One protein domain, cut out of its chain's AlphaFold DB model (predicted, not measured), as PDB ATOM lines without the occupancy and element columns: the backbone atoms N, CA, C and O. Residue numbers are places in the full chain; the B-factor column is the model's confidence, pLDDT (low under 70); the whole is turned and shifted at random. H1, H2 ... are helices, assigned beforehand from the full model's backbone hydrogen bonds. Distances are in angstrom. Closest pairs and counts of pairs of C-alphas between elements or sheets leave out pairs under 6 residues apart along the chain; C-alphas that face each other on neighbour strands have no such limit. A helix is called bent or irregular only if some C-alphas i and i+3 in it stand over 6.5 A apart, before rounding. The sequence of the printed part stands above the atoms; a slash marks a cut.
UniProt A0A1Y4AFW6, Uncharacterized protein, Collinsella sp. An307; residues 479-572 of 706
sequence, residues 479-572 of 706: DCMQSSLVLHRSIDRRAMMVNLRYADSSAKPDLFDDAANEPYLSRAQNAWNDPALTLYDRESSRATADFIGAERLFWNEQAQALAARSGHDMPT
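What this domain is: This is residues 479 to 572 of the 706 residues of an uncharacterized protein of Collinsella sp. An307 (UniProt A0A1Y4AFW6). A small cluster, in which H2 and the first arm of the bent helix H3 pack crosswise on the later part of the long helix H1, has two limbs that run away from it in different directions: the start of H1, residues 479 to 486, sticks out, and H3b, the second arm of H3, is a long arm that touches no helix. The long link of residues 504 to 517 loops from H1 to H2, and the last printed residues, 566 to 572, fold back beside the end of H3b. The printed part has 94 residues with three named helices, H1, H2 and H3 in that order, and no named strand; the class is all helix. The whole is loose, with a radius of gyration of the C-alphas of 16.1 A and spans of 50 by 38 by 25 A.

Where its parts are: Find C-alpha 479 at (16.111, 51.758, 81.396); from there H1, residues 479 to 503, runs 34.0 A. Look near residue 486 for its kink of 45 degrees; H1 is neither bent nor irregular, but only just: C-alphas 482 and 485 are 6.1 A apart. Next look for H2, residues 518 to 528, beginning at C-alpha 518 at (42.109, 57.882, 69.229); it is irregular, with C-alphas 519 and 522 7.2 A apart. H3, residues 535 to 565, was assigned as one helix by its hydrogen bonds but is bent, with C-alphas 546 and 549 7.4 A apart. Its arm H3a, residues 535 to 546, measures 16.4 A; its arm H3b, residues 549 to 565, runs 25.2 A to C-alpha 565 at (53.411, 36.713, 98.637).

How they stand to each other: Start at H1, which touches H2 with its residues 496 to 503 alone; the closest C-alphas are those of Leu 500 and Ala 524, 5.1 A apart, and the lines are about perpendicular at 89 degrees. With residues 491 to 499 alone, H1 touches H3a; the closest C-alphas are those of Ala 495 and Ser 541, 4.8 A apart, and the lines are about perpendicular at 74 degrees. H2 and H3a are close but not clearly touching, with the closest C-alphas, of Trp 528 and Arg 538, 7.6 A apart; they run opposite ways at a shallow tilt of 34.6 degrees, only just short of steep. H3a and H3b stand at a steep tilt of 54 degrees, and H3b is apart from H1 and H2. In the backbone of H3a, every O i to N i+4 pair is within hydrogen-bond range; in H1 15 of 21 are, in H2 5 of 7 and in H3b 12 of 13.

The domain as a whole: The two C-alphas farthest apart are those of Pro 531 and Gly 567, 50.9 A. The printed part has no cut; the link from H1 to H2 is long, with 14 residues, and that from H2 to H3 is short, with 6. The mean pLDDT of the printed part is 72.2, and 26 residues are under 70, among them residues 479 to 492 and 529 to 536.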
ATOM      1  N   ASP A 479      14.681  51.756  81.058       55.38
ATOM      2  CA  ASP A 479      16.111  51.758  81.396       55.38
ATOM      3  C   ASP A 479      16.896  50.733  80.568       55.38
ATOM      4  O   ASP A 479      18.026  50.983  80.130       55.38
ATOM      5  N   CYS A 480      16.265  49.587  80.269       57.03
ATOM      6  CA  CYS A 480      16.848  48.587  79.381       57.03
ATOM      7  C   CYS A 480      17.088  49.121  77.962       57.03
ATOM      8  O   CYS A 480      18.074  48.748  77.325       57.03
ATOM      9  N   MET A 481      16.217  50.015  77.491       57.16
ATOM     10  CA  MET A 481      16.270  50.597  76.148       57.16
ATOM     11  C   MET A 481      17.143  51.858  76.083       57.16
ATOM     12  O   MET A 481      17.870  52.039  75.115       57.16
ATOM     13  N   GLN A 482      17.157  52.704  77.117       54.69
ATOM     14  CA  GLN A 482      18.069  53.858  77.204       54.69
ATOM     15  C   GLN A 482      19.539  53.415  77.162       54.69
ATOM     16  O   GLN A 482      20.385  54.006  76.485       54.69
ATOM     17  N   SER A 483      19.816  52.294  77.820       45.00
ATOM     18  CA  SER A 483      21.112  51.635  77.817       45.00
ATOM     19  C   SER A 483      21.578  51.186  76.424       45.00
ATOM     20  O   SER A 483      22.780  51.064  76.205       45.00
ATOM     21  N   SER A 484      20.682  50.954  75.457       49.19
ATOM     22  CA  SER A 484      21.080  50.433  74.145       49.19
ATOM     23  C   SER A 484      21.683  51.500  73.217       49.19
ATOM     24  O   SER A 484      22.518  51.172  72.389       49.19
ATOM     25  N   LEU A 485      21.354  52.786  73.349       49.91
ATOM     26  CA  LEU A 485      21.991  53.828  72.522       49.91
ATOM     27  C   LEU A 485      23.363  54.254  73.065       49.91
ATOM     28  O   LEU A 485      24.306  54.463  72.303       49.91
ATOM     29  N   VAL A 486      23.476  54.369  74.390       46.69
ATOM     30  CA  VAL A 486      24.662  54.921  75.061       46.69
ATOM     31  C   VAL A 486      25.703  53.841  75.345       46.69
ATOM     32  O   VAL A 486      26.886  54.064  75.093       46.69
ATOM     33  N   LEU A 487      25.282  52.653  75.803       45.84
ATOM     34  CA  LEU A 487      26.224  51.580  76.130       45.84
ATOM     35  C   LEU A 487      26.734  50.863  74.883       45.84
ATOM     36  O   LEU A 487      27.899  50.483  74.874       45.84
ATOM     37  N   HIS A 488      25.931  50.706  73.820       54.28
ATOM     38  CA  HIS A 488      26.443  50.088  72.593       54.28
ATOM     39  C   HIS A 488      27.526  50.952  71.950       54.28
ATOM     40  O   HIS A 488      28.556  50.410  71.599       54.28
ATOM     41  N   ARG A 489      27.437  52.290  71.939       57.38
ATOM     42  CA  ARG A 489      28.527  53.117  71.381       57.38
ATOM     43  C   ARG A 489      29.859  52.946  72.129       57.38
ATOM     44  O   ARG A 489      30.899  52.855  71.484       57.38
ATOM     45  N   SER A 490      29.847  52.890  73.464       59.28
ATOM     46  CA  SER A 490      31.076  52.705  74.254       59.28
ATOM     47  C   SER A 490      31.594  51.268  74.229       59.28
ATOM     48  O   SER A 490      32.801  51.044  74.157       59.28
ATOM     49  N   ILE A 491      30.689  50.289  74.287       67.25
ATOM     50  CA  ILE A 491      31.042  48.866  74.280       67.25
ATOM     51  C   ILE A 491      31.456  48.438  72.878       67.25
ATOM     52  O   ILE A 491      32.405  47.685  72.758       67.25
ATOM     53  N   ASP A 492      30.839  48.974  71.826       69.19
ATOM     54  CA  ASP A 492      31.240  48.740  70.439       69.19
ATOM     55  C   ASP A 492      32.570  49.425  70.133       69.19
ATOM     56  O   ASP A 492      33.405  48.813  69.481       69.19
ATOM     57  N   ARG A 493      32.845  50.633  70.655       73.25
ATOM     58  CA  ARG A 493      34.187  51.237  70.542       73.25
ATOM     59  C   ARG A 493      35.241  50.334  71.187       73.25
ATOM     60  O   ARG A 493      36.266  50.070  70.566       73.25
ATOM     61  N   ARG A 494      34.969  49.786  72.375       78.00
ATOM     62  CA  ARG A 494      35.854  48.799  73.016       78.00
ATOM     63  C   ARG A 494      35.930  47.482  72.240       78.00
ATOM     64  O   ARG A 494      37.027  46.989  72.013       78.00
ATOM     65  N   ALA A 495      34.814  46.947  71.755       82.06
ATOM     66  CA  ALA A 495      34.764  45.719  70.965       82.06
ATOM     67  C   ALA A 495      35.507  45.867  69.629       82.06
ATOM     68  O   ALA A 495      36.186  44.941  69.200       82.06
ATOM     69  N   MET A 496      35.450  47.041  68.996       83.19
ATOM     70  CA  MET A 496      36.255  47.387  67.824       83.19
ATOM     71  C   MET A 496      37.749  47.327  68.140       83.19
ATOM     72  O   MET A 496      38.514  46.801  67.333       83.19
ATOM     73  N   MET A 497      38.167  47.831  69.305       85.94
ATOM     74  CA  MET A 497      39.565  47.760  69.748       85.94
ATOM     75  C   MET A 497      39.991  46.326  70.069       85.94
ATOM     76  O   MET A 497      41.063  45.905  69.638       85.94
ATOM     77  N   VAL A 498      39.127  45.550  70.734       83.31
ATOM     78  CA  VAL A 498      39.320  44.107  70.956       83.31
ATOM     79  C   VAL A 498      39.506  43.391  69.613       83.31
ATOM     80  O   VAL A 498      40.487  42.676  69.419       83.31
ATOM     81  N   ASN A 499      38.616  43.632  68.647       85.00
ATOM     82  CA  ASN A 499      38.705  43.043  67.311       85.00
ATOM     83  C   ASN A 499      39.989  43.454  66.579       85.00
ATOM     84  O   ASN A 499      40.643  42.602  65.983       85.00
ATOM     85  N   LEU A 500      40.370  44.736  66.630       84.00
ATOM     86  CA  LEU A 500      41.602  45.218  66.005       84.00
ATOM     87  C   LEU A 500      42.827  44.487  66.562       84.00
ATOM     88  O   LEU A 500      43.692  44.094  65.785       84.00
ATOM     89  N   ARG A 501      42.875  44.266  67.878       79.75
ATOM     90  CA  ARG A 501      43.972  43.548  68.536       79.75
ATOM     91  C   ARG A 501      44.077  42.095  68.070       79.75
ATOM     92  O   ARG A 501      45.171  41.634  67.766       79.75
ATOM     93  N   TYR A 502      42.951  41.389  67.951       74.06
ATOM     94  CA  TYR A 502      42.941  40.022  67.412       74.06
ATOM     95  C   TYR A 502      43.263  39.965  65.913       74.06
ATOM     96  O   TYR A 502      43.835  38.987  65.427       74.06
ATOM     97  N   ALA A 503      42.862  40.987  65.158       71.19
ATOM     98  CA  ALA A 503      43.075  41.046  63.718       71.19
ATOM     99  C   ALA A 503      44.516  41.427  63.345       71.19
ATOM    100  O   ALA A 503      44.994  41.019  62.283       71.19
ATOM    101  N   ASP A 504      45.192  42.199  64.198       72.62
ATOM    102  CA  ASP A 504      46.508  42.775  63.946       72.62
ATOM    103  C   ASP A 504      47.366  42.772  65.218       72.62
ATOM    104  O   ASP A 504      47.276  43.664  66.060       72.62
ATOM    105  N   SER A 505      48.266  41.792  65.322       66.50
ATOM    106  CA  SER A 505      49.175  41.635  66.465       66.50
ATOM    107  C   SER A 505      50.164  42.797  66.637       66.50
ATOM    108  O   SER A 505      50.812  42.911  67.676       66.50
ATOM    109  N   SER A 506      50.318  43.656  65.622       71.12
ATOM    110  CA  SER A 506      51.124  44.876  65.712       71.12
ATOM    111  C   SER A 506      50.352  46.035  66.354       71.12
ATOM    112  O   SER A 506      50.963  47.053  66.695       71.12
ATOM    113  N   ALA A 507      49.026  45.938  66.461       77.50
ATOM    114  CA  ALA A 507      48.176  46.938  67.083       77.50
ATOM    115  C   ALA A 507      47.915  46.563  68.547       77.50
ATOM    116  O   ALA A 507      47.378  45.501  68.848       77.50
ATOM    117  N   LYS A 508      48.262  47.466  69.468       80.06
ATOM    118  CA  LYS A 508      48.014  47.300  70.907       80.06
ATOM    119  C   LYS A 508      47.165  48.468  71.442       80.06
ATOM    120  O   LYS A 508      47.697  49.283  72.191       80.06
ATOM    121  N   PRO A 509      45.891  48.611  71.013       81.31
ATOM    122  CA  PRO A 509      44.999  49.649  71.538       81.31
ATOM    123  C   PRO A 509      44.726  49.405  73.025       81.31
ATOM    124  O   PRO A 509      44.494  48.258  73.402       81.31
ATOM    125  N   ASP A 510      44.757  50.445  73.855       80.19
ATOM    126  CA  ASP A 510      44.488  50.360  75.296       80.19
ATOM    127  C   ASP A 510      42.991  50.158  75.544       80.19
ATOM    128  O   ASP A 510      42.197  51.071  75.361       80.19
ATOM    129  N   LEU A 511      42.565  48.979  75.993       77.38
ATOM    130  CA  LEU A 511      41.141  48.658  76.142       77.38
ATOM    131  C   LEU A 511      40.425  49.449  77.262       77.38
ATOM    132  O   LEU A 511      39.205  49.315  77.411       77.38
ATOM    133  N   PHE A 512      41.145  50.300  78.001       74.44
ATOM    134  CA  PHE A 512      40.643  51.080  79.132       74.44
ATOM    135  C   PHE A 512      40.751  52.598  78.973       74.44
ATOM    136  O   PHE A 512      40.104  53.316  79.738       74.44
ATOM    137  N   ASP A 513      41.529  53.088  78.008       76.25
ATOM    138  CA  ASP A 513      41.709  54.521  77.762       76.25
ATOM    139  C   ASP A 513      41.178  54.919  76.375       76.25
ATOM    140  O   ASP A 513      41.815  54.751  75.330       76.25
ATOM    141  N   ASP A 514      39.976  55.501  76.368       69.88
ATOM    142  CA  ASP A 514      39.335  55.997  75.151       69.88
ATOM    143  C   ASP A 514      40.145  57.099  74.449       69.88
ATOM    144  O   ASP A 514      40.077  57.191  73.218       69.88
ATOM    145  N   ALA A 515      40.901  57.917  75.195       73.38
ATOM    146  CA  ALA A 515      41.714  59.000  74.647       73.38
ATOM    147  C   ALA A 515      43.011  58.467  74.022       73.38
ATOM    148  O   ALA A 515      43.366  58.879  72.913       73.38
ATOM    149  N   ALA A 516      43.674  57.505  74.671       77.62
ATOM    150  CA  ALA A 516      44.845  56.822  74.106       77.62
ATOM    151  C   ALA A 516      44.505  56.022  72.835       77.62
ATOM    152  O   ALA A 516      45.361  55.828  71.968       77.62
ATOM    153  N   ASN A 517      43.245  55.606  72.685       79.25
ATOM    154  CA  ASN A 517      42.758  54.858  71.525       79.25
ATOM    155  C   ASN A 517      42.460  55.685  70.275       79.25
ATOM    156  O   ASN A 517      42.233  55.103  69.210       79.25
ATOM    157  N   GLU A 518      42.458  57.015  70.359       76.94
ATOM    158  CA  GLU A 518      42.109  57.882  69.229       76.94
ATOM    159  C   GLU A 518      42.914  57.575  67.939       76.94
ATOM    160  O   GLU A 518      42.302  57.467  66.873       76.94
ATOM    161  N   PRO A 519      44.240  57.306  67.985       83.19
ATOM    162  CA  PRO A 519      45.021  56.942  66.796       83.19
ATOM    163  C   PRO A 519      44.622  55.602  66.156       83.19
ATOM    164  O   PRO A 519      44.886  55.379  64.972       83.19
ATOM    165  N   TYR A 520      44.004  54.695  66.917       80.25
ATOM    166  CA  TYR A 520      43.618  53.363  66.448       80.25
ATOM    167  C   TYR A 520      42.216  53.324  65.842       80.25
ATOM    168  O   TYR A 520      41.917  52.391  65.098       80.25
ATOM    169  N   LEU A 521      41.373  54.330  66.095       73.25
ATOM    170  CA  LEU A 521      39.961  54.318  65.697       73.25
ATOM    171  C   LEU A 521      39.740  54.038  64.220       73.25
ATOM    172  O   LEU A 521      38.945  53.167  63.884       73.25
ATOM    173  N   SER A 522      40.462  54.726  63.334       72.75
ATOM    174  CA  SER A 522      40.291  54.529  61.892       72.75
ATOM    175  C   SER A 522      40.630  53.092  61.474       72.75
ATOM    176  O   SER A 522      39.905  52.474  60.697       72.75
ATOM    177  N   ARG A 523      41.694  52.511  62.047       80.19
ATOM    178  CA  ARG A 523      42.071  51.111  61.800       80.19
ATOM    179  C   ARG A 523      41.037  50.147  62.375       80.19
ATOM    180  O   ARG A 523      40.659  49.201  61.692       80.19
ATOM    181  N   ALA A 524      40.558  50.411  63.588       80.50
ATOM    182  CA  ALA A 524      39.560  49.592  64.263       80.50
ATOM    183  C   ALA A 524      38.230  49.587  63.497       80.50
ATOM    184  O   ALA A 524      37.662  48.526  63.264       80.50
ATOM    185  N   GLN A 525      37.785  50.748  63.011       75.06
ATOM    186  CA  GLN A 525      36.604  50.883  62.156       75.06
ATOM    187  C   GLN A 525      36.773  50.153  60.823       75.06
ATOM    188  O   GLN A 525      35.858  49.457  60.394       75.06
ATOM    189  N   ASN A 526      37.935  50.269  60.176       74.38
ATOM    190  CA  ASN A 526      38.201  49.551  58.929       74.38
ATOM    191  C   ASN A 526      38.162  48.031  59.135       74.38
ATOM    192  O   ASN A 526      37.539  47.332  58.343       74.38
ATOM    193  N   ALA A 527      38.759  47.531  60.221       77.62
ATOM    194  CA  ALA A 527      38.700  46.117  60.585       77.62
ATOM    195  C   ALA A 527      37.274  45.670  60.957       77.62
ATOM    196  O   ALA A 527      36.863  44.567  60.609       77.62
ATOM    197  N   TRP A 528      36.499  46.523  61.634       78.75
ATOM    198  CA  TRP A 528      35.104  46.252  62.006       78.75
ATOM    199  C   TRP A 528      34.163  46.188  60.799       78.75
ATOM    200  O   TRP A 528      33.212  45.402  60.764       78.75
ATOM    201  N   ASN A 529      34.442  47.019  59.795       68.75
ATOM    202  CA  ASN A 529      33.681  47.119  58.554       68.75
ATOM    203  C   ASN A 529      34.174  46.163  57.463       68.75
ATOM    204  O   ASN A 529      33.622  46.179  56.361       68.75
ATOM    205  N   ASP A 530      35.192  45.345  57.747       68.62
ATOM    206  CA  ASP A 530      35.676  44.332  56.817       68.62
ATOM    207  C   ASP A 530      34.516  43.382  56.450       68.62
ATOM    208  O   ASP A 530      33.933  42.755  57.340       68.62
ATOM    209  N   PRO A 531      34.158  43.235  55.161       61.03
ATOM    210  CA  PRO A 531      33.124  42.298  54.720       61.03
ATOM    211  C   PRO A 531      33.396  40.834  55.100       61.03
ATOM    212  O   PRO A 531      32.474  40.016  55.098       61.03
ATOM    213  N   ALA A 532      34.652  40.480  55.393       65.62
ATOM    214  CA  ALA A 532      35.036  39.165  55.892       65.62
ATOM    215  C   ALA A 532      34.777  38.987  57.401       65.62
ATOM    216  O   ALA A 532      34.793  37.844  57.878       65.62
ATOM    217  N   LEU A 533      34.539  40.077  58.143       68.06
ATOM    218  CA  LEU A 533      34.185  40.039  59.557       68.06
ATOM    219  C   LEU A 533      32.735  39.584  59.714       68.06
ATOM    220  O   LEU A 533      31.793  40.172  59.188       68.06
ATOM    221  N   THR A 534      32.547  38.496  60.447       68.38
ATOM    222  CA  THR A 534      31.230  37.892  60.624       68.38
ATOM    223  C   THR A 534      30.512  38.475  61.838       68.38
ATOM    224  O   THR A 534      31.150  38.958  62.771       68.38
ATOM    225  N   LEU A 535      29.179  38.352  61.887       64.56
ATOM    226  CA  LEU A 535      28.396  38.673  63.092       64.56
ATOM    227  C   LEU A 535      28.942  37.955  64.336       64.56
ATOM    228  O   LEU A 535      28.955  38.512  65.428       64.56
ATOM    229  N   TYR A 536      29.424  36.727  64.146       66.00
ATOM    230  CA  TYR A 536      30.071  35.957  65.197       66.00
ATOM    231  C   TYR A 536      31.301  36.671  65.767       66.00
ATOM    232  O   TYR A 536      31.429  36.741  66.986       66.00
ATOM    233  N   ASP A 537      32.181  37.196  64.908       70.50
ATOM    234  CA  ASP A 537      33.424  37.831  65.351       70.50
ATOM    235  C   ASP A 537      33.091  39.106  66.153       70.50
ATOM    236  O   ASP A 537      33.631  39.319  67.234       70.50
ATOM    237  N   ARG A 538      32.092  39.881  65.699       73.12
ATOM    238  CA  ARG A 538      31.596  41.077  66.405       73.12
ATOM    239  C   ARG A 538      31.018  40.762  67.783       73.12
ATOM    240  O   ARG A 538      31.364  41.420  68.759       73.12
ATOM    241  N   GLU A 539      30.136  39.768  67.878       68.12
ATOM    242  CA  GLU A 539      29.533  39.384  69.161       68.12
ATOM    243  C   GLU A 539      30.559  38.739  70.109       68.12
ATOM    244  O   GLU A 539      30.478  38.958  71.315       68.12
ATOM    245  N   SER A 540      31.570  38.035  69.581       71.06
ATOM    246  CA  SER A 540      32.710  37.561  70.378       71.06
ATOM    247  C   SER A 540      33.495  38.733  70.972       71.06
ATOM    248  O   SER A 540      33.763  38.738  72.169       71.06
ATOM    249  N   SER A 541      33.820  39.759  70.176       78.75
ATOM    250  CA  SER A 541      34.528  40.944  70.682       78.75
ATOM    251  C   SER A 541      33.696  41.758  71.677       78.75
ATOM    252  O   SER A 541      34.245  42.303  72.632       78.75
ATOM    253  N   ARG A 542      32.370  41.830  71.485       75.69
ATOM    254  CA  ARG A 542      31.445  42.456  72.446       75.69
ATOM    255  C   ARG A 542      31.428  41.719  73.777       75.69
ATOM    256  O   ARG A 542      31.446  42.379  74.810       75.69
ATOM    257  N   ALA A 543      31.427  40.384  73.749       71.56
ATOM    258  CA  ALA A 543      31.473  39.579  74.963       71.56
ATOM    259  C   ALA A 543      32.724  39.907  75.792       71.56
ATOM    260  O   ALA A 543      32.589  40.244  76.961       71.56
ATOM    261  N   THR A 544      33.915  39.933  75.185       76.44
ATOM    262  CA  THR A 544      35.150  40.355  75.878       76.44
ATOM    263  C   THR A 544      35.061  41.806  76.380       76.44
ATOM    264  O   THR A 544      35.431  42.106  77.514       76.44
ATOM    265  N   ALA A 545      34.514  42.723  75.574       77.06
ATOM    266  CA  ALA A 545      34.378  44.134  75.951       77.06
ATOM    267  C   ALA A 545      33.418  44.382  77.135       77.06
ATOM    268  O   ALA A 545      33.613  45.354  77.871       77.06
ATOM    269  N   ASP A 546      32.402  43.532  77.331       71.88
ATOM    270  CA  ASP A 546      31.486  43.598  78.480       71.88
ATOM    271  C   ASP A 546      32.211  43.266  79.809       71.88
ATOM    272  O   ASP A 546      31.855  43.826  80.847       71.88
ATOM    273  N   PHE A 547      33.253  42.422  79.789       70.44
ATOM    274  CA  PHE A 547      33.963  41.952  80.993       70.44
ATOM    275  C   PHE A 547      35.174  42.776  81.398       70.44
ATOM    276  O   PHE A 547      35.466  42.904  82.589       70.44
ATOM    277  N   ILE A 548      35.854  43.362  80.414       71.06
ATOM    278  CA  ILE A 548      37.195  43.921  80.582       71.06
ATOM    279  C   ILE A 548      37.312  44.885  81.776       71.06
ATOM    280  O   ILE A 548      38.267  44.831  82.544       71.06
ATOM    281  N   GLY A 549      36.307  45.737  82.003       70.62
ATOM    282  CA  GLY A 549      36.334  46.714  83.095       70.62
ATOM    283  C   GLY A 549      36.318  46.089  84.495       70.62
ATOM    284  O   GLY A 549      37.019  46.572  85.380       70.62
ATOM    285  N   ALA A 550      35.543  45.019  84.693       66.94
ATOM    286  CA  ALA A 550      35.454  44.315  85.973       66.94
ATOM    287  C   ALA A 550      36.709  43.475  86.236       66.94
ATOM    288  O   ALA A 550      37.236  43.451  87.346       66.94
ATOM    289  N   GLU A 551      37.223  42.828  85.195       71.69
ATOM    290  CA  GLU A 551      38.402  41.972  85.299       71.69
ATOM    291  C   GLU A 551      39.681  42.715  85.614       71.69
ATOM    292  O   GLU A 551      40.523  42.187  86.332       71.69
ATOM    293  N   ARG A 552      39.825  43.945  85.118       75.00
ATOM    294  CA  ARG A 552      40.995  44.759  85.435       75.00
ATOM    295  C   ARG A 552      41.167  44.941  86.936       75.00
ATOM    296  O   ARG A 552      42.284  44.851  87.425       75.00
ATOM    297  N   LEU A 553      40.076  45.166  87.666       70.88
ATOM    298  CA  LEU A 553      40.135  45.295  89.121       70.88
ATOM    299  C   LEU A 553      40.567  43.979  89.770       70.88
ATOM    300  O   LEU A 553      41.522  43.968  90.539       70.88
ATOM    301  N   PHE A 554      39.923  42.876  89.387       73.62
ATOM    302  CA  PHE A 554      40.236  41.557  89.927       73.62
ATOM    303  C   PHE A 554      41.696  41.157  89.678       73.62
ATOM    304  O   PHE A 554      42.409  40.787  90.607       73.62
ATOM    305  N   TRP A 555      42.174  41.266  88.439       76.31
ATOM    306  CA  TRP A 555      43.537  40.866  88.095       76.31
ATOM    307  C   TRP A 555      44.594  41.802  88.680       76.31
ATOM    308  O   TRP A 555      45.669  41.326  89.035       76.31
ATOM    309  N   ASN A 556      44.281  43.087  88.882       76.00
ATOM    310  CA  ASN A 556      45.144  43.993  89.645       76.00
ATOM    311  C   ASN A 556      45.271  43.562  91.114       76.00
ATOM    312  O   ASN A 556      46.379  43.552  91.647       76.00
ATOM    313  N   GLU A 557      44.168  43.174  91.760       74.88
ATOM    314  CA  GLU A 557      44.193  42.647  93.131       74.88
ATOM    315  C   GLU A 557      44.987  41.337  93.214       74.88
ATOM    316  O   GLU A 557      45.826  41.184  94.102       74.88
ATOM    317  N   GLN A 558      44.803  40.421  92.254       76.75
ATOM    318  CA  GLN A 558      45.594  39.185  92.180       76.75
ATOM    319  C   GLN A 558      47.082  39.467  91.942       76.75
ATOM    320  O   GLN A 558      47.934  38.833  92.561       76.75
ATOM    321  N   ALA A 559      47.413  40.448  91.098       76.88
ATOM    322  CA  ALA A 559      48.792  40.855  90.855       76.88
ATOM    323  C   ALA A 559      49.454  41.416  92.120       76.88
ATOM    324  O   ALA A 559      50.582  41.039  92.445       76.88
ATOM    325  N   GLN A 560      48.743  42.260  92.869       77.31
ATOM    326  CA  GLN A 560      49.212  42.776  94.158       77.31
ATOM    327  C   GLN A 560      49.361  41.660  95.198       77.31
ATOM    328  O   GLN A 560      50.350  41.632  95.930       77.31
ATOM    329  N   ALA A 561      48.418  40.715  95.246       75.62
ATOM    330  CA  ALA A 561      48.481  39.574  96.152       75.62
ATOM    331  C   ALA A 561      49.686  38.667  95.850       75.62
ATOM    332  O   ALA A 561      50.388  38.261  96.775       75.62
ATOM    333  N   LEU A 562      49.965  38.386  94.572       77.88
ATOM    334  CA  LEU A 562      51.147  37.625  94.152       77.88
ATOM    335  C   LEU A 562      52.446  38.344  94.514       77.88
ATOM    336  O   LEU A 562      53.304  37.748  95.161       77.88
ATOM    337  N   ALA A 563      52.549  39.639  94.196       79.06
ATOM    338  CA  ALA A 563      53.709  40.454  94.550       79.06
ATOM    339  C   ALA A 563      53.979  40.418  96.066       79.06
ATOM    340  O   ALA A 563      55.094  40.115  96.503       79.06
ATOM    341  N   ALA A 564      52.929  40.606  96.876       80.06
ATOM    342  CA  ALA A 564      53.014  40.562  98.332       80.06
ATOM    343  C   ALA A 564      53.461  39.188  98.866       80.06
ATOM    344  O   ALA A 564      54.254  39.128  99.808       80.06
ATOM    345  N   ARG A 565      52.996  38.081  98.265       78.62
ATOM    346  CA  ARG A 565      53.411  36.713  98.637       78.62
ATOM    347  C   ARG A 565      54.873  36.437  98.296       78.62
ATOM    348  O   ARG A 565      55.564  35.800  99.088       78.62
ATOM    349  N   SER A 566      55.336  36.950  97.161       78.50
ATOM    350  CA  SER A 566      56.725  36.845  96.708       78.50
ATOM    351  C   SER A 566      57.663  37.829  97.432       78.50
ATOM    352  O   SER A 566      58.873  37.791  97.230       78.50
ATOM    353  N   GLY A 567      57.132  38.684  98.319       79.38
ATOM    354  CA  GLY A 567      57.911  39.655  99.094       79.38
ATOM    355  C   GLY A 567      58.414  40.843  98.269       79.38
ATOM    356  O   GLY A 567      59.402  41.472  98.645       79.38
ATOM    357  N   HIS A 568      57.756  41.135  97.148       76.75
ATOM    358  CA  HIS A 568      58.092  42.222  96.238       76.75
ATOM    359  C   HIS A 568      56.981  43.279  96.213       76.75
ATOM    360  O   HIS A 568      55.801  42.963  96.328       76.75
ATOM    361  N   ASP A 569      57.354  44.543  96.007       74.69
ATOM    362  CA  ASP A 569      56.381  45.636  95.859       74.69
ATOM    363  C   ASP A 569      55.620  45.562  94.521       74.69
ATOM    364  O   ASP A 569      54.563  46.167  94.367       74.69
ATOM    365  N   MET A 570      56.163  44.822  93.547       76.81
ATOM    366  CA  MET A 570      55.626  44.659  92.196       76.81
ATOM    367  C   MET A 570      55.726  43.193  91.745       76.81
ATOM    368  O   MET A 570      56.662  42.509  92.164       76.81
ATOM    369  N   PRO A 571      54.828  42.718  90.858       77.19
ATOM    370  CA  PRO A 571      54.892  41.360  90.319       77.19
ATOM    371  C   PRO A 571      56.218  41.114  89.589       77.19
ATOM    372  O   PRO A 571      56.610  41.914  88.726       77.19
ATOM    373  N   THR A 572      56.883  40.007  89.915       82.06
ATOM    374  CA  THR A 572      58.072  39.526  89.197       82.06
ATOM    375  C   THR A 572      57.715  39.079  87.776       82.06
ATOM    376  O   THR A 572      56.542  38.919  87.441       82.06
TER     377      THR A 572